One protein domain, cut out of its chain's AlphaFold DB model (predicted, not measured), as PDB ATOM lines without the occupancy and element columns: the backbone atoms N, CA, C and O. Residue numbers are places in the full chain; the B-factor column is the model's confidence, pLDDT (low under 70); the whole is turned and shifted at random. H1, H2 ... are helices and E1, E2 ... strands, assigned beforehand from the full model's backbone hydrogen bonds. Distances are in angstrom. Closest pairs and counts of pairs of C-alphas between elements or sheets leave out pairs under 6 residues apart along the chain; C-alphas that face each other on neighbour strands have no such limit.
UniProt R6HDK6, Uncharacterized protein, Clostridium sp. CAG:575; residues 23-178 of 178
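Overview. This is residues 23 to 178 of the 178 residues of an uncharacterized protein of Clostridium sp. CAG:575 (UniProt R6HDK6). A long helix, H4, runs along a twisted sheet of three strands, over E5 and E4, and H2 crosses the same layer at a slant. H1 meets one end of the sheet and its residues 23 to 32 stick out, H3 folds back beside the first part of H4 beyond the other end, and E1 and E2 make a small hairpin. The 156 residues printed hold four named helices and five named strands, in the order H1 H2 E1 E2 E3 H3 H4 E4 E5; the larger sheet, E3 E5 E4, is antiparallel. The class is mixed, helices and strands, in two layers, with H1, H2 and H4 on one face of the sheet. The whole is loose and elongated, with a radius of gyration of the C-alphas of 18.9 A and spans of 66 by 38 by 24 A.

Along the chain. H1, residues 23 to 45, begins with C-alpha 23 at (361.717, 523.811, 356.341) and is 32.2 A long. H2 is residues 52 to 67, 22.5 A. E1 is residues 71 to 73, E2 residues 76 to 78 and E3 residues 81 to 85. H3 is residues 94 to 102. H4, residues 108 to 139, is 46.4 A long, with C-alpha 108 at (347.857, 580.476, 346.000). E4, residues 145 to 156, is 31.7 A long; E5, residues 168 to 177, is 30.2 A and ends at (346.951, 535.934, 359.649).

Arrangement. H4 is the hub, touching three helices. It is on the sheet at a height of 8.7 A, along the strands, at 17 degrees to E4 on the local plane. The closest C-alphas of H2 and H4, Ile 54 and Val 130, are 5.4 A apart; they touch at a steep tilt of 68 degrees, only just short of about perpendicular. H3 and H4, a helical hairpin, only just touch, with 3 pairs of C-alphas within 8 A, the closest Tyr 96 and Ile 115 at 6.6 A. H1 and H2, also a helical hairpin, touch at Val 45 and Lys 59, 5.9 A between C-alphas. E3, H3, H4 and E4 form a split strand-helix-strand unit, two strands running the same way with E5 between them, its crossover right-handed. N 83 and O 171 of E3 and E5 are 3.0 A apart, N 148 and O 174 of E4 and E5 3.0 A, and N 71 and O 78 of E1 and E2 2.8 A, each within hydrogen-bond range. Every O i to N i+4 pair is within range in H1, H3 and H4, and 11 of 12 in H2.

Size, cuts and confidence. The C-alphas of Lys 24 and Ser 104, the two farthest apart, are 67.5 A apart. The printed part has no cut. The link from E4 to E5 is long, with 11 residues. The pLDDT is under 70 at residues 103 to 106, 140 to 144, 156 to 166 and 178.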
ATOM      1  N   PHE A  23     362.187 523.092 357.516       86.69
ATOM      2  CA  PHE A  23     361.717 523.811 356.341       86.69
ATOM      3  C   PHE A  23     360.482 523.190 355.672       86.69
ATOM      4  O   PHE A  23     359.572 523.917 355.277       86.69
ATOM      5  N   LYS A  24     360.413 521.860 355.544       89.19
ATOM      6  CA  LYS A  24     359.242 521.169 354.994       89.19
ATOM      7  C   LYS A  24     358.008 521.408 355.867       89.19
ATOM      8  O   LYS A  24     356.978 521.795 355.327       89.19
ATOM      9  N   SER A  25     358.139 521.281 357.186       89.88
ATOM     10  CA  SER A  25     357.039 521.556 358.123       89.88
ATOM     11  C   SER A  25     356.579 523.019 358.058       89.88
ATOM     12  O   SER A  25     355.381 523.295 358.046       89.88
ATOM     13  N   LEU A  26     357.516 523.970 357.951       90.06
ATOM     14  CA  LEU A  26     357.197 525.390 357.758       90.06
ATOM     15  C   LEU A  26     356.460 525.641 356.437       90.06
ATOM     16  O   LEU A  26     355.468 526.363 356.419       90.06
ATOM     17  N   LYS A  27     356.912 525.020 355.343       90.81
ATOM     18  CA  LYS A  27     356.265 525.114 354.030       90.81
ATOM     19  C   LYS A  27     354.839 524.559 354.062       90.81
ATOM     20  O   LYS A  27     353.938 525.172 353.498       90.81
ATOM     21  N   GLU A  28     354.629 523.414 354.706       92.44
ATOM     22  CA  GLU A  28     353.302 522.803 354.848       92.44
ATOM     23  C   GLU A  28     352.359 523.698 355.658       92.44
ATOM     24  O   GLU A  28     351.238 523.954 355.215       92.44
ATOM     25  N   ARG A  29     352.829 524.255 356.784       89.56
ATOM     26  CA  ARG A  29     352.052 525.213 357.580       89.56
ATOM     27  C   ARG A  29     351.720 526.478 356.787       89.56
ATOM     28  O   ARG A  29     350.572 526.898 356.787       89.56
ATOM     29  N   LEU A  30     352.695 527.049 356.078       89.12
ATOM     30  CA  LEU A  30     352.481 528.237 355.250       89.12
ATOM     31  C   LEU A  30     351.408 527.993 354.181       89.12
ATOM     32  O   LEU A  30     350.503 528.803 354.024       89.12
ATOM     33  N   ASN A  31     351.477 526.862 353.478       89.94
ATOM     34  CA  ASN A  31     350.487 526.509 352.461       89.94
ATOM     35  C   ASN A  31     349.077 526.359 353.048       89.94
ATOM     36  O   ASN A  31     348.109 526.769 352.407       89.94
ATOM     37  N   LEU A  32     348.955 525.783 354.247       89.81
ATOM     38  CA  LEU A  32     347.669 525.647 354.927       89.81
ATOM     39  C   LEU A  32     347.059 527.019 355.233       89.81
ATOM     40  O   LEU A  32     345.894 527.246 354.914       89.81
ATOM     41  N   GLU A  33     347.842 527.940 355.796       87.31
ATOM     42  CA  GLU A  33     347.338 529.278 356.118       87.31
ATOM     43  C   GLU A  33     347.012 530.096 354.859       87.31
ATOM     44  O   GLU A  33     345.992 530.779 354.811       87.31
ATOM     45  N   LEU A  34     347.808 529.966 353.792       89.12
ATOM     46  CA  LEU A  34     347.503 530.595 352.502       89.12
ATOM     47  C   LEU A  34     346.222 530.051 351.865       89.12
ATOM     48  O   LEU A  34     345.484 530.814 351.246       89.12
ATOM     49  N   THR A  35     345.955 528.753 352.019       89.12
ATOM     50  CA  THR A  35     344.713 528.137 351.530       89.12
ATOM     51  C   THR A  35     343.516 528.712 352.280       89.12
ATOM     52  O   THR A  35     342.579 529.184 351.648       89.12
ATOM     53  N   ARG A  36     343.592 528.772 353.616       87.12
ATOM     54  CA  ARG A  36     342.539 529.372 354.452       87.12
ATOM     55  C   ARG A  36     342.274 530.824 354.083       87.12
ATOM     56  O   ARG A  36     341.125 531.189 353.881       87.12
ATOM     57  N   LEU A  37     343.330 531.629 353.944       88.38
ATOM     58  CA  LEU A  37     343.212 533.014 353.496       88.38
ATOM     59  C   LEU A  37     342.501 533.094 352.145       88.38
ATOM     60  O   LEU A  37     341.564 533.869 351.991       88.38
ATOM     61  N   ASN A  38     342.939 532.302 351.168       90.12
ATOM     62  CA  ASN A  38     342.344 532.309 349.839       90.12
ATOM     63  C   ASN A  38     340.850 531.949 349.881       90.12
ATOM     64  O   ASN A  38     340.053 532.621 349.231       90.12
ATOM     65  N   ASP A  39     340.464 530.957 350.683       89.00
ATOM     66  CA  ASP A  39     339.064 530.568 350.867       89.00
ATOM     67  C   ASP A  39     338.239 531.706 351.492       89.00
ATOM     68  O   ASP A  39     337.166 532.037 350.981       89.00
ATOM     69  N   SER A  40     338.762 532.377 352.526       88.81
ATOM     70  CA  SER A  40     338.124 533.557 353.128       88.81
ATOM     71  C   SER A  40     337.935 534.687 352.114       88.81
ATOM     72  O   SER A  40     336.866 535.291 352.033       88.81
ATOM     73  N   LEU A  41     338.963 534.972 351.310       90.81
ATOM     74  CA  LEU A  41     338.908 536.020 350.290       90.81
ATOM     75  C   LEU A  41     337.900 535.687 349.181       90.81
ATOM     76  O   LEU A  41     337.169 536.575 348.737       90.81
ATOM     77  N   LEU A  42     337.822 534.423 348.755       90.56
ATOM     78  CA  LEU A  42     336.837 533.955 347.774       90.56
ATOM     79  C   LEU A  42     335.400 534.033 348.304       90.56
ATOM     80  O   LEU A  42     334.480 534.317 347.531       90.56
ATOM     81  N   ALA A  43     335.199 533.815 349.605       88.44
ATOM     82  CA  ALA A  43     333.892 533.976 350.231       88.44
ATOM     83  C   ALA A  43     333.426 535.437 350.164       88.44
ATOM     84  O   ALA A  43     332.307 535.711 349.727       88.44
ATOM     85  N   ILE A  44     334.301 536.391 350.508       88.81
ATOM     86  CA  ILE A  44     333.911 537.804 350.595       88.81
ATOM     87  C   ILE A  44     333.921 538.555 349.260       88.81
ATOM     88  O   ILE A  44     333.170 539.516 349.119       88.81
ATOM     89  N   VAL A  45     334.715 538.146 348.261       88.62
ATOM     90  CA  VAL A  45     334.806 538.877 346.975       88.62
ATOM     91  C   VAL A  45     333.467 538.920 346.225       88.62
ATOM     92  O   VAL A  45     333.206 539.845 345.454       88.62
ATOM     93  N   ASN A  46     332.608 537.929 346.478       85.44
ATOM     94  CA  ASN A  46     331.281 537.803 345.880       85.44
ATOM     95  C   ASN A  46     330.180 538.507 346.691       85.44
ATOM     96  O   ASN A  46     329.051 538.637 346.214       85.44
ATOM     97  N   ILE A  47     330.488 538.973 347.902       87.81
ATOM     98  CA  ILE A  47     329.550 539.711 348.746       87.81
ATOM     99  C   ILE A  47     329.544 541.173 348.301       87.81
ATOM    100  O   ILE A  47     330.588 541.766 348.038       87.81
ATOM    101  N   SER A  48     328.351 541.759 348.214       89.06
ATOM    102  CA  SER A  48     328.211 543.193 347.946       89.06
ATOM    103  C   SER A  48     328.270 543.993 349.245       89.06
ATOM    104  O   SER A  48     327.646 543.620 350.244       89.06
ATOM    105  N   PHE A  49     328.995 545.107 349.223       89.94
ATOM    106  CA  PHE A  49     328.966 546.105 350.292       89.94
ATOM    107  C   PHE A  49     327.817 547.099 350.057       89.94
ATOM    108  O   PHE A  49     327.338 547.257 348.937       89.94
ATOM    109  N   SER A  50     327.334 547.744 351.122       86.56
ATOM    110  CA  SER A  50     326.157 548.626 351.056       86.56
ATOM    111  C   SER A  50     326.399 549.921 350.281       86.56
ATOM    112  O   SER A  50     325.465 550.474 349.710       86.56
ATOM    113  N   ASP A  51     327.635 550.415 350.285       94.19
ATOM    114  CA  ASP A  51     328.057 551.597 349.539       94.19
ATOM    115  C   ASP A  51     328.835 551.155 348.292       94.19
ATOM    116  O   ASP A  51     329.769 550.357 348.390       94.19
ATOM    117  N   GLU A  52     328.455 551.671 347.120       94.69
ATOM    118  CA  GLU A  52     329.035 551.289 345.824       94.69
ATOM    119  C   GLU A  52     330.537 551.598 345.730       94.69
ATOM    120  O   GLU A  52     331.316 550.823 345.170       94.69
ATOM    121  N   LYS A  53     330.973 552.726 346.298       95.19
ATOM    122  CA  LYS A  53     332.379 553.138 346.273       95.19
ATOM    123  C   LYS A  53     333.203 552.253 347.198       95.19
ATOM    124  O   LYS A  53     334.310 551.854 346.818       95.19
ATOM    125  N   ILE A  54     332.659 551.926 348.374       95.69
ATOM    126  CA  ILE A  54     333.260 550.951 349.292       95.69
ATOM    127  C   ILE A  54     333.358 549.590 348.603       95.69
ATOM    128  O   ILE A  54     334.447 549.028 348.548       95.69
ATOM    129  N   ASP A  55     332.270 549.095 348.010       95.06
ATOM    130  CA  ASP A  55     332.226 547.813 347.299       95.06
ATOM    131  C   ASP A  55     333.305 547.720 346.214       95.06
ATOM    132  O   ASP A  55     334.092 546.767 346.169       95.06
ATOM    133  N   ARG A  56     333.400 548.759 345.378       95.00
ATOM    134  CA  ARG A  56     334.371 548.828 344.287       95.00
ATOM    135  C   ARG A  56     335.808 548.779 344.796       95.00
ATOM    136  O   ARG A  56     336.612 548.020 344.248       95.00
ATOM    137  N   LEU A  57     336.165 549.573 345.812       95.19
ATOM    138  CA  LEU A  57     337.534 549.567 346.335       95.19
ATOM    139  C   LEU A  57     337.845 548.273 347.099       95.19
ATOM    140  O   LEU A  57     338.926 547.716 346.906       95.19
ATOM    141  N   SER A  58     336.893 547.750 347.877       94.75
ATOM    142  CA  SER A  58     337.022 546.461 348.565       94.75
ATOM    143  C   SER A  58     337.361 545.343 347.588       94.75
ATOM    144  O   SER A  58     338.350 544.636 347.773       94.75
ATOM    145  N   LYS A  59     336.610 545.229 346.487       94.44
ATOM    146  CA  LYS A  59     336.864 544.218 345.452       94.44
ATOM    147  C   LYS A  59     338.229 544.385 344.797       94.44
ATOM    148  O   LYS A  59     338.885 543.387 344.509       94.44
ATOM    149  N   ILE A  60     338.693 545.615 344.571       93.88
ATOM    150  CA  ILE A  60     340.044 545.849 344.040       93.88
ATOM    151  C   ILE A  60     341.103 545.337 345.023       93.88
ATOM    152  O   ILE A  60     342.017 544.631 344.598       93.88
ATOM    153  N   ILE A  61     340.975 545.663 346.314       93.69
ATOM    154  CA  ILE A  61     341.909 545.224 347.360       93.69
ATOM    155  C   ILE A  61     341.918 543.695 347.439       93.69
ATOM    156  O   ILE A  61     342.967 543.089 347.247       93.69
ATOM    157  N   ILE A  62     340.758 543.062 347.615       93.81
ATOM    158  CA  ILE A  62     340.630 541.602 347.748       93.81
ATOM    159  C   ILE A  62     341.228 540.881 346.530       93.81
ATOM    160  O   ILE A  62     342.036 539.964 346.680       93.81
ATOM    161  N   ASN A  63     340.928 541.349 345.313       93.31
ATOM    162  CA  ASN A  63     341.466 540.757 344.087       93.31
ATOM    163  C   ASN A  63     342.998 540.850 343.984       93.31
ATOM    164  O   ASN A  63     343.624 539.996 343.352       93.31
ATOM    165  N   LYS A  64     343.646 541.853 344.595       91.88
ATOM    166  CA  LYS A  64     345.120 541.913 344.640       91.88
ATOM    167  C   LYS A  64     345.710 540.749 345.434       91.88
ATOM    168  O   LYS A  64     346.755 540.240 345.032       91.88
ATOM    169  N   TYR A  65     345.040 540.326 346.502       91.44
ATOM    170  CA  TYR A  65     345.483 539.219 347.347       91.44
ATOM    171  C   TYR A  65     345.084 537.855 346.783       91.44
ATOM    172  O   TYR A  65     345.902 536.941 346.834       91.44
ATOM    173  N   LEU A  66     343.914 537.736 346.143       91.25
ATOM    174  CA  LEU A  66     343.514 536.513 345.427       91.25
ATOM    175  C   LEU A  66     344.497 536.132 344.311       91.25
ATOM    176  O   LEU A  66     344.796 534.960 344.115       91.25
ATOM    177  N   ASN A  67     345.032 537.119 343.586       85.50
ATOM    178  CA  ASN A  67     346.003 536.852 342.523       85.50
ATOM    179  C   ASN A  67     347.349 536.354 343.064       85.50
ATOM    180  O   ASN A  67     348.007 535.516 342.453       85.50
ATOM    181  N   CYS A  68     347.808 536.943 344.166       86.25
ATOM    182  CA  CYS A  68     349.104 536.652 344.754       86.25
ATOM    183  C   CYS A  68     349.143 537.246 346.160       86.25
ATOM    184  O   CYS A  68     349.232 538.462 346.300       86.25
ATOM    185  N   VAL A  69     349.126 536.414 347.198       87.69
ATOM    186  CA  VAL A  69     349.206 536.885 348.591       87.69
ATOM    187  C   VAL A  69     350.623 537.361 348.908       87.69
ATOM    188  O   VAL A  69     350.851 538.536 349.189       87.69
ATOM    189  N   ILE A  70     351.596 536.459 348.786       89.62
ATOM    190  CA  ILE A  70     352.982 536.695 349.191       89.62
ATOM    191  C   ILE A  70     353.788 537.299 348.048       89.62
ATOM    192  O   ILE A  70     353.768 536.800 346.928       89.62
ATOM    193  N   ASN A  71     354.569 538.325 348.360       87.50
ATOM    194  CA  ASN A  71     355.623 538.854 347.513       87.50
ATOM    195  C   ASN A  71     356.992 538.706 348.199       87.50
ATOM    196  O   ASN A  71     357.087 538.660 349.426       87.50
ATOM    197  N   ILE A  72     358.061 538.647 347.407       86.19
ATOM    198  CA  ILE A  72     359.438 538.664 347.910       86.19
ATOM    199  C   ILE A  72     360.088 539.947 347.409       86.19
ATOM    200  O   ILE A  72     360.256 540.142 346.206       86.19
ATOM    201  N   SER A  73     360.469 540.825 348.331       82.81
ATOM    202  CA  SER A  73     361.110 542.102 348.017       82.81
ATOM    203  C   SER A  73     362.188 542.416 349.041       82.81
ATOM    204  O   SER A  73     361.989 542.165 350.226       82.81
ATOM    205  N   ASN A  74     363.317 542.976 348.601       85.25
ATOM    206  CA  ASN A  74     364.429 543.372 349.477       85.25
ATOM    207  C   ASN A  74     364.901 542.254 350.427       85.25
ATOM    208  O   ASN A  74     365.171 542.503 351.596       85.25
ATOM    209  N   HIS A  75     364.984 541.017 349.927       88.69
ATOM    210  CA  HIS A  75     365.343 539.829 350.717       88.69
ATOM    211  C   HIS A  75     364.373 539.501 351.872       88.69
ATOM    212  O   HIS A  75     364.710 538.701 352.743       88.69
ATOM    213  N   CYS A  76     363.159 540.060 351.858       86.94
ATOM    214  CA  CYS A  76     362.105 539.798 352.831       86.94
ATOM    215  C   CYS A  76     360.850 539.239 352.149       86.94
ATOM    216  O   CYS A  76     360.512 539.602 351.020       86.94
ATOM    217  N   VAL A  77     360.152 538.358 352.863       87.00
ATOM    218  CA  VAL A  77     358.799 537.910 352.518       87.00
ATOM    219  C   VAL A  77     357.826 538.960 353.042       87.00
ATOM    220  O   VAL A  77     357.926 539.352 354.200       87.00
ATOM    221  N   THR A  78     356.915 539.430 352.197       89.19
ATOM    222  CA  THR A  78     355.916 540.435 352.569       89.19
ATOM    223  C   THR A  78     354.570 540.119 351.937       89.19
ATOM    224  O   THR A  78     354.482 539.579 350.834       89.19
ATOM    225  N   THR A  79     353.513 540.485 352.637       91.12
ATOM    226  CA  THR A  79     352.127 540.471 352.174       91.12
ATOM    227  C   THR A  79     351.669 541.860 351.724       91.12
ATOM    228  O   THR A  79     350.567 542.014 351.195       91.12
ATOM    229  N   GLN A  80     352.548 542.863 351.811       92.12
ATOM    230  CA  GLN A  80     352.233 544.232 351.451       92.12
ATOM    231  C   GLN A  80     351.904 544.362 349.958       92.12
ATOM    232  O   GLN A  80     352.652 543.913 349.079       92.12
ATOM    233  N   LYS A  81     350.798 545.045 349.655       91.31
ATOM    234  CA  LYS A  81     350.393 545.409 348.294       91.31
ATOM    235  C   LYS A  81     350.259 546.910 348.171       91.31
ATOM    236  O   LYS A  81     349.573 547.543 348.963       91.31
ATOM    237  N   THR A  82     350.843 547.461 347.111       90.75
ATOM    238  CA  THR A  82     350.744 548.884 346.783       90.75
ATOM    239  C   THR A  82     350.178 549.069 345.385       90.75
ATOM    240  O   THR A  82     350.629 548.420 344.439       90.75
ATOM    241  N   PHE A  83     349.207 549.966 345.225       89.56
ATOM    242  CA  PHE A  83     348.659 550.296 343.911       89.56
ATOM    243  C   PHE A  83     348.114 551.724 343.830       89.56
ATOM    244  O   PHE A  83     348.007 552.444 344.823       89.56
ATOM    245  N   TRP A  84     347.830 552.127 342.595       89.50
ATOM    246  CA  TRP A  84     347.354 553.452 342.223       89.50
ATOM    247  C   TRP A  84     345.836 553.490 342.154       89.50
ATOM    248  O   TRP A  84     345.216 552.567 341.626       89.50
ATOM    249  N   VAL A  85     345.262 554.588 342.629       88.38
ATOM    250  CA  VAL A  85     343.826 554.854 342.594       88.38
ATOM    251  C   VAL A  85     343.568 556.312 342.249       88.38
ATOM    252  O   VAL A  85     344.306 557.214 342.658       88.38
ATOM    253  N   ASN A  86     342.509 556.530 341.473       88.19
ATOM    254  CA  ASN A  86     342.000 557.860 341.190       88.19
ATOM    255  C   ASN A  86     341.031 558.253 342.319       88.19
ATOM    256  O   ASN A  86     339.970 557.640 342.423       88.19
ATOM    257  N   PRO A  87     341.355 559.242 343.170       86.88
ATOM    258  CA  PRO A  87     340.474 559.651 344.257       86.88
ATOM    259  C   PRO A  87     339.124 560.186 343.764       86.88
ATOM    260  O   PRO A  87     338.154 560.063 344.500       86.88
ATOM    261  N   ASN A  88     339.023 560.693 342.526       87.31
ATOM    262  CA  ASN A  88     337.748 561.146 341.944       87.31
ATOM    263  C   ASN A  88     336.681 560.045 341.878       87.31
ATOM    264  O   ASN A  88     335.490 560.339 341.877       87.31
ATOM    265  N   ASP A  89     337.099 558.779 341.828       88.25
ATOM    266  CA  ASP A  89     336.176 557.645 341.792       88.25
ATOM    267  C   ASP A  89     335.502 557.415 343.160       88.25
ATOM    268  O   ASP A  89     334.512 556.689 343.250       88.25
ATOM    269  N   TYR A  90     336.026 558.026 344.227       89.38
ATOM    270  CA  TYR A  90     335.685 557.702 345.612       89.38
ATOM    271  C   TYR A  90     335.258 558.928 346.429       89.38
ATOM    272  O   TYR A  90     334.270 558.870 347.157       89.38
ATOM    273  N   ILE A  91     335.916 560.070 346.259       89.00
ATOM    274  CA  ILE A  91     335.589 561.323 346.952       89.00
ATOM    275  C   ILE A  91     335.205 562.412 345.948       89.00
ATOM    276  O   ILE A  91     335.673 562.419 344.811       89.00
ATOM    277  N   ASP A  92     334.317 563.318 346.357       86.00
ATOM    278  CA  ASP A  92     333.872 564.419 345.502       86.00
ATOM    279  C   ASP A  92     334.924 565.531 345.472       86.00
ATOM    280  O   ASP A  92     335.015 566.351 346.385       86.00
ATOM    281  N   LEU A  93     335.726 565.563 344.404       83.69
ATOM    282  CA  LEU A  93     336.767 566.578 344.261       83.69
ATOM    283  C   LEU A  93     336.241 567.944 343.782       83.69
ATOM    284  O   LEU A  93     336.985 568.927 343.823       83.69
ATOM    285  N   SER A  94     334.981 568.035 343.339       81.81
ATOM    286  CA  SER A  94     334.416 569.272 342.782       81.81
ATOM    287  C   SER A  94     334.318 570.386 343.828       81.81
ATOM    288  O   SER A  94     334.673 571.531 343.539       81.81
ATOM    289  N   ALA A  95     333.989 570.029 345.071       79.25
ATOM    290  CA  ALA A  95     333.927 570.956 346.197       79.25
ATOM    291  C   ALA A  95     335.261 571.690 346.438       79.25
ATOM    292  O   ALA A  95     335.277 572.887 346.729       79.25
ATOM    293  N   TYR A  96     336.399 571.007 346.266       82.25
ATOM    294  CA  TYR A  96     337.721 571.622 346.442       82.25
ATOM    295  C   TYR A  96     338.132 572.494 345.256       82.25
ATOM    296  O   TYR A  96     338.848 573.479 345.432       82.25
ATOM    297  N   VAL A  97     337.667 572.160 344.051       77.94
ATOM    298  CA  VAL A  97     337.875 572.997 342.861       77.94
ATOM    299  C   VAL A  97     337.156 574.336 343.015       77.94
ATOM    300  O   VAL A  97     337.687 575.366 342.605       77.94
ATOM    301  N   ASP A  98     335.968 574.346 343.612       75.56
ATOM    302  CA  ASP A  98     335.222 575.583 343.830       75.56
ATOM    303  C   ASP A  98     335.819 576.423 344.967       75.56
ATOM    304  O   ASP A  98     335.921 577.642 344.819       75.56
ATOM    305  N   LEU A  99     336.350 575.780 346.015       74.94
ATOM    306  CA  LEU A  99     337.194 576.436 347.023       74.94
ATOM    307  C   LEU A  99     338.398 577.142 346.373       74.94
ATOM    308  O   LEU A  99     338.596 578.332 346.607       74.94
ATOM    309  N   LEU A 100     339.127 576.457 345.482       76.31
ATOM    310  CA  LEU A 100     340.255 577.026 344.724       76.31
ATOM    311  C   LEU A 100     339.882 578.252 343.886       76.31
ATOM    312  O   LEU A 100     340.668 579.187 343.792       76.31
ATOM    313  N   LYS A 101     338.708 578.247 343.245       72.94
ATOM    314  CA  LYS A 101     338.255 579.371 342.404       72.94
ATOM    315  C   LYS A 101     337.732 580.549 343.218       72.94
ATOM    316  O   LYS A 101     337.776 581.676 342.736       72.94
ATOM    317  N   SER A 102     337.170 580.279 344.396       70.56
ATOM    318  CA  SER A 102     336.607 581.307 345.276       70.56
ATOM    319  C   SER A 102     337.677 582.134 345.989       70.56
ATOM    320  O   SER A 102     337.398 583.248 346.431       70.56
ATOM    321  N   ASP A 103     338.898 581.607 346.077       64.81
ATOM    322  CA  ASP A 103     339.990 582.226 346.811       64.81
ATOM    323  C   ASP A 103     340.797 583.167 345.899       64.81
ATOM    324  O   ASP A 103     341.583 582.749 345.050       64.81
ATOM    325  N   SER A 104     340.578 584.475 346.053       57.50
ATOM    326  CA  SER A 104     341.280 585.531 345.311       57.50
ATOM    327  C   SER A 104     342.581 585.982 345.993       57.50
ATOM    328  O   SER A 104     343.054 587.095 345.749       57.50
ATOM    329  N   SER A 105     343.118 585.185 346.923       60.47
ATOM    330  CA  SER A 105     344.234 585.590 347.776       60.47
ATOM    331  C   SER A 105     345.594 585.550 347.070       60.47
ATOM    332  O   SER A 105     345.859 584.773 346.153       60.47
ATOM    333  N   SER A 106     346.513 586.397 347.541       59.56
ATOM    334  CA  SER A 106     347.882 586.527 347.027       59.56
ATOM    335  C   SER A 106     348.801 585.341 347.362       59.56
ATOM    336  O   SER A 106     349.985 585.394 347.039       59.56
ATOM    337  N   ASN A 107     348.292 584.287 348.016       70.94
ATOM    338  CA  ASN A 107     349.070 583.137 348.493       70.94
ATOM    339  C   ASN A 107     348.467 581.801 348.026       70.94
ATOM    340  O   ASN A 107     348.202 580.886 348.806       70.94
ATOM    341  N   LEU A 108     348.299 581.685 346.707       72.69
ATOM    342  CA  LEU A 108     347.857 580.476 346.000       72.69
ATOM    343  C   LEU A 108     348.560 579.190 346.469       72.69
ATOM    344  O   LEU A 108     347.930 578.140 346.525       72.69
ATOM    345  N   SER A 109     349.843 579.255 346.837       76.62
ATOM    346  CA  SER A 109     350.605 578.095 347.320       76.62
ATOM    347  C   SER A 109     350.108 577.559 348.667       76.62
ATOM    348  O   SER A 109     350.064 576.345 348.858       76.62
ATOM    349  N   THR A 110     349.711 578.432 349.595       79.56
ATOM    350  CA  THR A 110     349.181 578.036 350.908       79.56
ATOM    351  C   THR A 110     347.825 577.360 350.755       79.56
ATOM    352  O   THR A 110     347.641 576.248 351.243       79.56
ATOM    353  N   VAL A 111     346.923 577.975 349.987       79.69
ATOM    354  CA  VAL A 111     345.586 577.434 349.687       79.69
ATOM    355  C   VAL A 111     345.690 576.070 349.003       79.69
ATOM    356  O   VAL A 111     344.991 575.121 349.355       79.69
ATOM    357  N   TYR A 112     346.624 575.938 348.060       80.38
ATOM    358  CA  TYR A 112     346.889 574.683 347.368       80.38
ATOM    359  C   TYR A 112     347.333 573.565 348.316       80.38
ATOM    360  O   TYR A 112     346.821 572.447 348.238       80.38
ATOM    361  N   ASN A 113     348.250 573.868 349.239       82.25
ATOM    362  CA  ASN A 113     348.725 572.908 350.236       82.25
ATOM    363  C   ASN A 113     347.609 572.494 351.203       82.25
ATOM    364  O   ASN A 113     347.469 571.308 351.497       82.25
ATOM    365  N   GLU A 114     346.790 573.440 351.663       84.94
ATOM    366  CA  GLU A 114     345.648 573.151 352.540       84.94
ATOM    367  C   GLU A 114     344.629 572.233 351.865       84.94
ATOM    368  O   GLU A 114     344.152 571.269 352.463       84.94
ATOM    369  N   ILE A 115     344.319 572.495 350.598       85.06
ATOM    370  CA  ILE A 115     343.388 571.671 349.828       85.06
ATOM    371  C   ILE A 115     343.982 570.290 349.544       85.06
ATOM    372  O   ILE A 115     343.274 569.289 349.659       85.06
ATOM    373  N   SER A 116     345.279 570.211 349.238       84.12
ATOM    374  CA  SER A 116     345.975 568.930 349.101       84.12
ATOM    375  C   SER A 116     345.883 568.099 350.370       84.12
ATOM    376  O   SER A 116     345.659 566.891 350.288       84.12
ATOM    377  N   GLN A 117     346.046 568.737 351.528       86.50
ATOM    378  CA  GLN A 117     345.960 568.060 352.812       86.50
ATOM    379  C   GLN A 117     344.535 567.572 353.090       86.50
ATOM    380  O   GLN A 117     344.361 566.412 353.447       86.50
ATOM    381  N   LYS A 118     343.511 568.394 352.830       88.50
ATOM    382  CA  LYS A 118     342.106 567.982 352.992       88.50
ATOM    383  C   LYS A 118     341.749 566.785 352.115       88.50
ATOM    384  O   LYS A 118     341.209 565.804 352.608       88.50
ATOM    385  N   ILE A 119     342.123 566.818 350.835       88.38
ATOM    386  CA  ILE A 119     341.890 565.695 349.913       88.38
ATOM    387  C   ILE A 119     342.601 564.430 350.402       88.38
ATOM    388  O   ILE A 119     342.050 563.334 350.305       88.38
ATOM    389  N   PHE A 120     343.820 564.564 350.929       89.69
ATOM    390  CA  PHE A 120     344.539 563.450 351.533       89.69
ATOM    391  C   PHE A 120     343.811 562.888 352.761       89.69
ATOM    392  O   PHE A 120     343.673 561.667 352.866       89.69
ATOM    393  N   ASP A 121     343.345 563.746 353.666       91.38
ATOM    394  CA  ASP A 121     342.668 563.344 354.901       91.38
ATOM    395  C   ASP A 121     341.330 562.657 354.598       91.38
ATOM    396  O   ASP A 121     341.071 561.559 355.100       91.38
ATOM    397  N   ASP A 122     340.527 563.240 353.707       92.06
ATOM    398  CA  ASP A 122     339.223 562.705 353.306       92.06
ATOM    399  C   ASP A 122     339.370 561.367 352.576       92.06
ATOM    400  O   ASP A 122     338.674 560.394 352.886       92.06
ATOM    401  N   PHE A 123     340.340 561.266 351.663       92.25
ATOM    402  CA  PHE A 123     340.634 560.005 350.990       92.25
ATOM    403  C   PHE A 123     341.162 558.944 351.965       92.25
ATOM    404  O   PHE A 123     340.732 557.792 351.923       92.25
ATOM    405  N   SER A 124     342.058 559.317 352.883       92.38
ATOM    406  CA  SER A 124     342.594 558.397 353.893       92.38
ATOM    407  C   SER A 124     341.504 557.889 354.836       92.38
ATOM    408  O   SER A 124     341.501 556.711 355.192       92.38
ATOM    409  N   SER A 125     340.569 558.758 355.223       94.06
ATOM    410  CA  SER A 125     339.396 558.396 356.021       94.06
ATOM    411  C   SER A 125     338.513 557.392 355.279       94.06
ATOM    412  O   SER A 125     338.195 556.331 355.817       94.06
ATOM    413  N   PHE A 126     338.215 557.655 354.003       95.06
ATOM    414  CA  PHE A 126     337.462 556.733 353.153       95.06
ATOM    415  C   PHE A 126     338.131 555.352 353.050       95.06
ATOM    416  O   PHE A 126     337.475 554.328 353.240       95.06
ATOM    417  N   VAL A 127     339.446 555.303 352.812       94.69
ATOM    418  CA  VAL A 127     340.190 554.036 352.719       94.69
ATOM    419  C   VAL A 127     340.154 553.260 354.040       94.69
ATOM    420  O   VAL A 127     340.008 552.040 354.023       94.69
ATOM    421  N   LYS A 128     340.236 553.937 355.193       94.56
ATOM    422  CA  LYS A 128     340.078 553.282 356.504       94.56
ATOM    423  C   LYS A 128     338.691 552.666 356.666       94.56
ATOM    424  O   LYS A 128     338.593 551.532 357.123       94.56
ATOM    425  N   THR A 129     337.638 553.370 356.249       95.56
ATOM    426  CA  THR A 129     336.274 552.822 356.251       95.56
ATOM    427  C   THR A 129     336.182 551.564 355.394       95.56
ATOM    428  O   THR A 129     335.628 550.568 355.845       95.56
ATOM    429  N   VAL A 130     336.788 551.568 354.204       95.50
ATOM    430  CA  VAL A 130     336.827 550.396 353.314       95.50
ATOM    431  C   VAL A 130     337.493 549.201 353.999       95.50
ATOM    432  O   VAL A 130     336.930 548.109 354.003       95.50
ATOM    433  N   ILE A 131     338.660 549.398 354.623       94.25
ATOM    434  CA  ILE A 131     339.364 548.327 355.344       94.25
ATOM    435  C   ILE A 131     338.544 547.792 356.515       94.25
ATOM    436  O   ILE A 131     338.433 546.577 356.676       94.25
ATOM    437  N   ASN A 132     337.916 548.675 357.290       93.69
ATOM    438  CA  ASN A 132     337.036 548.261 358.377       93.69
ATOM    439  C   ASN A 132     335.873 547.415 357.852       93.69
ATOM    440  O   ASN A 132     335.615 546.348 358.396       93.69
ATOM    441  N   SER A 133     335.239 547.816 356.746       93.19
ATOM    442  CA  SER A 133     334.167 547.030 356.129       93.19
ATOM    443  C   SER A 133     334.639 545.647 355.668       93.19
ATOM    444  O   SER A 133     333.923 544.666 355.869       93.19
ATOM    445  N   ILE A 134     335.832 545.533 355.068       92.81
ATOM    446  CA  ILE A 134     336.414 544.231 354.692       92.81
ATOM    447  C   ILE A 134     336.601 543.355 355.939       92.81
ATOM    448  O   ILE A 134     336.139 542.214 355.962       92.81
ATOM    449  N   ASN A 135     337.223 543.895 356.989       92.00
ATOM    450  CA  ASN A 135     337.497 543.166 358.230       92.00
ATOM    451  C   ASN A 135     336.208 542.754 358.965       92.00
ATOM    452  O   ASN A 135     336.115 541.642 359.483       92.00
ATOM    453  N   GLU A 136     335.178 543.599 358.967       90.56
ATOM    454  CA  GLU A 136     333.855 543.267 359.509       90.56
ATOM    455  C   GLU A 136     333.227 542.076 358.774       90.56
ATOM    456  O   GLU A 136     332.651 541.192 359.404       90.56
ATOM    457  N   LYS A 137     333.380 541.998 357.446       89.19
ATOM    458  CA  LYS A 137     332.888 540.851 356.671       89.19
ATOM    459  C   LYS A 137     333.692 539.580 356.923       89.19
ATOM    460  O   LYS A 137     333.090 538.519 357.026       89.19
ATOM    461  N   LEU A 138     335.010 539.682 357.069       86.50
ATOM    462  CA  LEU A 138     335.873 538.531 357.365       86.50
ATOM    463  C   LEU A 138     335.642 537.977 358.777       86.50
ATOM    464  O   LEU A 138     335.596 536.762 358.965       86.50
ATOM    465  N   SER A 139     335.441 538.854 359.763       80.38
ATOM    466  CA  SER A 139     335.205 538.447 361.155       80.38
ATOM    467  C   SER A 139     333.878 537.708 361.356       80.38
ATOM    468  O   SER A 139     333.784 536.858 362.241       80.38
ATOM    469  N   ALA A 140     332.873 537.964 360.511       67.44
ATOM    470  CA  ALA A 140     331.589 537.265 360.561       67.44
ATOM    471  C   ALA A 140     331.701 535.753 360.262       67.44
ATOM    472  O   ALA A 140     330.872 534.984 360.746       67.44
ATOM    473  N   ASP A 141     332.739 535.326 359.534       62.03
ATOM    474  CA  ASP A 141     332.966 533.928 359.137       62.03
ATOM    475  C   ASP A 141     333.982 533.193 360.038       62.03
ATOM    476  O   ASP A 141     334.522 532.157 359.650       62.03
ATOM    477  N   ASN A 142     334.281 533.717 361.242       62.03
ATOM    478  CA  ASN A 142     335.387 533.245 362.098       62.03
ATOM    479  C   ASN A 142     336.732 533.168 361.343       62.03
ATOM    480  O   ASN A 142     337.599 532.361 361.683       62.03
ATOM    481  N   CYS A 143     336.896 533.971 360.289       57.28
ATOM    482  CA  CYS A 143     338.116 534.013 359.504       57.28
ATOM    483  C   CYS A 143     339.116 534.980 360.138       57.28
ATOM    484  O   CYS A 143     338.763 536.058 360.613       57.28
ATOM    485  N   TYR A 144     340.383 534.577 360.106       69.50
ATOM    486  CA  TYR A 144     341.487 535.247 360.780       69.50
ATOM    487  C   TYR A 144     342.358 536.211 359.947       69.50
ATOM    488  O   TYR A 144     343.337 536.709 360.507       69.50
ATOM    489  N   PRO A 145     342.097 536.511 358.655       82.19
ATOM    490  CA  PRO A 145     342.884 537.527 357.986       82.19
ATOM    491  C   PRO A 145     342.423 538.927 358.391       82.19
ATOM    492  O   PRO A 145     341.242 539.261 358.279       82.19
ATOM    493  N   ILE A 146     343.369 539.750 358.832       88.56
ATOM    494  CA  ILE A 146     343.132 541.148 359.185       88.56
ATOM    495  C   ILE A 146     343.883 542.022 358.195       88.56
ATOM    496  O   ILE A 146     345.104 541.954 358.084       88.56
ATOM    497  N   PHE A 147     343.139 542.865 357.487       91.06
ATOM    498  CA  PHE A 147     343.715 543.877 356.619       91.06
ATOM    499  C   PHE A 147     344.117 545.109 357.423       91.06
ATOM    500  O   PHE A 147     343.323 545.629 358.214       91.06
ATOM    501  N   SER A 148     345.315 545.622 357.153       91.44
ATOM    502  CA  SER A 148     345.810 546.895 357.676       91.44
ATOM    503  C   SER A 148     346.061 547.889 356.542       91.44
ATOM    504  O   SER A 148     346.431 547.537 355.418       91.44
ATOM    505  N   LEU A 149     345.846 549.174 356.833       90.94
ATOM    506  CA  LEU A 149     346.282 550.268 355.970       90.94
ATOM    507  C   LEU A 149     347.677 550.714 356.410       90.94
ATOM    508  O   LEU A 149     347.817 551.376 357.435       90.94
ATOM    509  N   GLU A 150     348.684 550.418 355.596       90.56
ATOM    510  CA  GLU A 150     350.077 550.776 355.883       90.56
ATOM    511  C   GLU A 150     350.383 552.221 355.499       90.56
ATOM    512  O   GLU A 150     351.067 552.957 356.213       90.56
ATOM    513  N   LYS A 151     349.917 552.644 354.317       87.62
ATOM    514  CA  LYS A 151     350.281 553.956 353.782       87.62
ATOM    515  C   LYS A 151     349.266 554.486 352.789       87.62
ATOM    516  O   LYS A 151     348.809 553.764 351.909       87.62
ATOM    517  N   VAL A 152     349.029 555.790 352.859       85.38
ATOM    518  CA  VAL A 152     348.411 556.583 351.791       85.38
ATOM    519  C   VAL A 152     349.421 557.646 351.372       85.38
ATOM    520  O   VAL A 152     350.104 558.222 352.221       85.38
ATOM    521  N   GLN A 153     349.577 557.887 350.073       82.75
ATOM    522  CA  GLN A 153     350.443 558.944 349.553       82.75
ATOM    523  C   GLN A 153     349.786 559.671 348.385       82.75
ATOM    524  O   GLN A 153     349.370 559.039 347.413       82.75
ATOM    525  N   VAL A 154     349.802 561.003 348.434       79.00
ATOM    526  CA  VAL A 154     349.570 561.840 347.252       79.00
ATOM    527  C   VAL A 154     350.839 561.822 346.407       79.00
ATOM    528  O   VAL A 154     351.944 561.976 346.929       79.00
ATOM    529  N   ARG A 155     350.711 561.588 345.104       72.62
ATOM    530  CA  ARG A 155     351.873 561.448 344.205       72.62
ATOM    531  C   ARG A 155     351.787 562.336 342.983       72.62
ATOM    532  O   ARG A 155     352.814 562.836 342.542       72.62
ATOM    533  N   ASN A 156     350.580 562.531 342.467       68.12
ATOM    534  CA  ASN A 156     350.303 563.597 341.527       68.12
ATOM    535  C   ASN A 156     349.180 564.440 342.117       68.12
ATOM    536  O   ASN A 156     348.159 563.898 342.538       68.12
ATOM    537  N   PHE A 157     349.406 565.740 342.214       64.62
ATOM    538  CA  PHE A 157     348.415 566.689 342.673       64.62
ATOM    539  C   PHE A 157     348.390 567.788 341.624       64.62
ATOM    540  O   PHE A 157     349.310 568.599 341.549       64.62
ATOM    541  N   SER A 158     347.395 567.718 340.743       63.81
ATOM    542  CA  SER A 158     347.164 568.683 339.676       63.81
ATOM    543  C   SER A 158     345.660 568.821 339.470       63.81
ATOM    544  O   SER A 158     344.969 567.836 339.208       63.81
ATOM    545  N   PHE A 159     345.164 570.050 339.599       59.50
ATOM    546  CA  PHE A 159     343.783 570.421 339.269       59.50
ATOM    547  C   PHE A 159     343.633 570.940 337.836       59.50
ATOM    548  O   PHE A 159     342.558 571.410 337.459       59.50
ATOM    549  N   ASP A 160     344.701 570.901 337.037       59.66
ATOM    550  CA  ASP A 160     344.620 571.323 335.648       59.66
ATOM    551  C   ASP A 160     343.755 570.322 334.872       59.66
ATOM    552  O   ASP A 160     344.102 569.149 334.741       59.66
ATOM    553  N   LYS A 161     342.620 570.794 334.344       53.09
ATOM    554  CA  LYS A 161     341.713 569.993 333.507       53.09
ATOM    555  C   LYS A 161     342.391 569.477 332.234       53.09
ATOM    556  O   LYS A 161     341.904 568.512 331.654       53.09
ATOM    557  N   ASN A 162     343.483 570.114 331.810       52.09
ATOM    558  CA  ASN A 162     344.283 569.707 330.660       52.09
ATOM    559  C   ASN A 162     345.459 568.799 331.045       52.09
ATOM    560  O   ASN A 162     346.138 568.284 330.157       52.09
ATOM    561  N   SER A 163     345.706 568.582 332.343       55.69
ATOM    562  CA  SER A 163     346.682 567.598 332.798       55.69
ATOM    563  C   SER A 163     346.065 566.204 332.669       55.69
ATOM    564  O   SER A 163     345.101 565.895 333.374       55.69
ATOM    565  N   PRO A 164     346.616 565.325 331.815       53.53
ATOM    566  CA  PRO A 164     346.082 563.976 331.620       53.53
ATOM    567  C   PRO A 164     346.184 563.108 332.883       53.53
ATOM    568  O   PRO A 164     345.651 562.001 332.916       53.53
ATOM    569  N   GLU A 165     346.892 563.572 333.915       57.12
ATOM    570  CA  GLU A 165     347.192 562.772 335.091       57.12
ATOM    571  C   GLU A 165     346.303 563.039 336.307       57.12
ATOM    572  O   GLU A 165     346.199 562.140 337.142       57.12
ATOM    573  N   GLY A 166     345.642 564.201 336.402       68.69
ATOM    574  CA  GLY A 166     344.801 564.566 337.549       68.69
ATOM    575  C   GLY A 166     345.466 564.346 338.919       68.69
ATOM    576  O   GLY A 166     346.692 564.267 339.047       68.69
ATOM    577  N   ILE A 167     344.652 564.236 339.972       76.81
ATOM    578  CA  ILE A 167     345.133 563.823 341.296       76.81
ATOM    579  C   ILE A 167     345.273 562.296 341.305       76.81
ATOM    580  O   ILE A 167     344.333 561.589 340.954       76.81
ATOM    581  N   LYS A 168     346.425 561.775 341.738       83.00
ATOM    582  CA  LYS A 168     346.673 560.335 341.909       83.00
ATOM    583  C   LYS A 168     347.070 560.023 343.341       83.00
ATOM    584  O   LYS A 168     348.019 560.608 343.876       83.00
ATOM    585  N   MET A 169     346.384 559.037 343.908       86.69
ATOM    586  CA  MET A 169     346.672 558.488 345.224       86.69
ATOM    587  C   MET A 169     347.328 557.117 345.081       86.69
ATOM    588  O   MET A 169     346.961 556.309 344.226       86.69
ATOM    589  N   GLN A 170     348.315 556.859 345.926       89.38
ATOM    590  CA  GLN A 170     348.915 555.548 346.104       89.38
ATOM    591  C   GLN A 170     348.521 555.024 347.479       89.38
ATOM    592  O   GLN A 170     348.676 555.728 348.478       89.38
ATOM    593  N   ILE A 171     348.030 553.793 347.519       91.56
ATOM    594  CA  ILE A 171     347.618 553.113 348.746       91.56
ATOM    595  C   ILE A 171     348.416 551.831 348.911       91.56
ATOM    596  O   ILE A 171     348.659 551.121 347.932       91.56
ATOM    597  N   SER A 172     348.840 551.575 350.143       91.88
ATOM    598  CA  SER A 172     349.551 550.375 350.559       91.88
ATOM    599  C   SER A 172     348.785 549.688 351.675       91.88
ATOM    600  O   SER A 172     348.474 550.325 352.680       91.88
ATOM    601  N   PHE A 173     348.550 548.395 351.515       91.56
ATOM    602  CA  PHE A 173     347.880 547.545 352.493       91.56
ATOM    603  C   PHE A 173     348.769 546.384 352.876       91.56
ATOM    604  O   PHE A 173     349.627 545.997 352.077       91.56
ATOM    605  N   ASP A 174     348.511 545.818 354.044       91.56
ATOM    606  CA  ASP A 174     349.024 544.516 354.436       91.56
ATOM    607  C   ASP A 174     347.881 543.588 354.871       91.56
ATOM    608  O   ASP A 174     346.750 544.038 355.092       91.56
ATOM    609  N   VAL A 175     348.164 542.288 354.933       90.31
ATOM    610  CA  VAL A 175     347.258 541.302 355.524       90.31
ATOM    611  C   VAL A 175     348.030 540.413 356.486       90.31
ATOM    612  O   VAL A 175     348.988 539.748 356.096       90.31
ATOM    613  N   ASP A 176     347.567 540.375 357.728       85.56
ATOM    614  CA  ASP A 176     348.078 539.478 358.753       85.56
ATOM    615  C   ASP A 176     347.130 538.296 358.942       85.56
ATOM    616  O   ASP A 176     345.919 538.416 358.765       85.56
ATOM    617  N   LEU A 177     347.691 537.150 359.315       73.75
ATOM    618  CA  LEU A 177     346.951 535.934 359.649       73.75
ATOM    619  C   LEU A 177     347.049 535.743 361.163       73.75
ATOM    620  O   LEU A 177     348.151 535.522 361.669       73.75
ATOM    621  N   VAL A 178     345.925 535.896 361.872       63.41
ATOM    622  CA  VAL A 178     345.858 535.854 363.348       63.41
ATOM    623  C   VAL A 178     345.643 534.446 363.892       63.41
ATOM    624  O   VAL A 178     344.813 533.701 363.333       63.41
TER     625      VAL A 178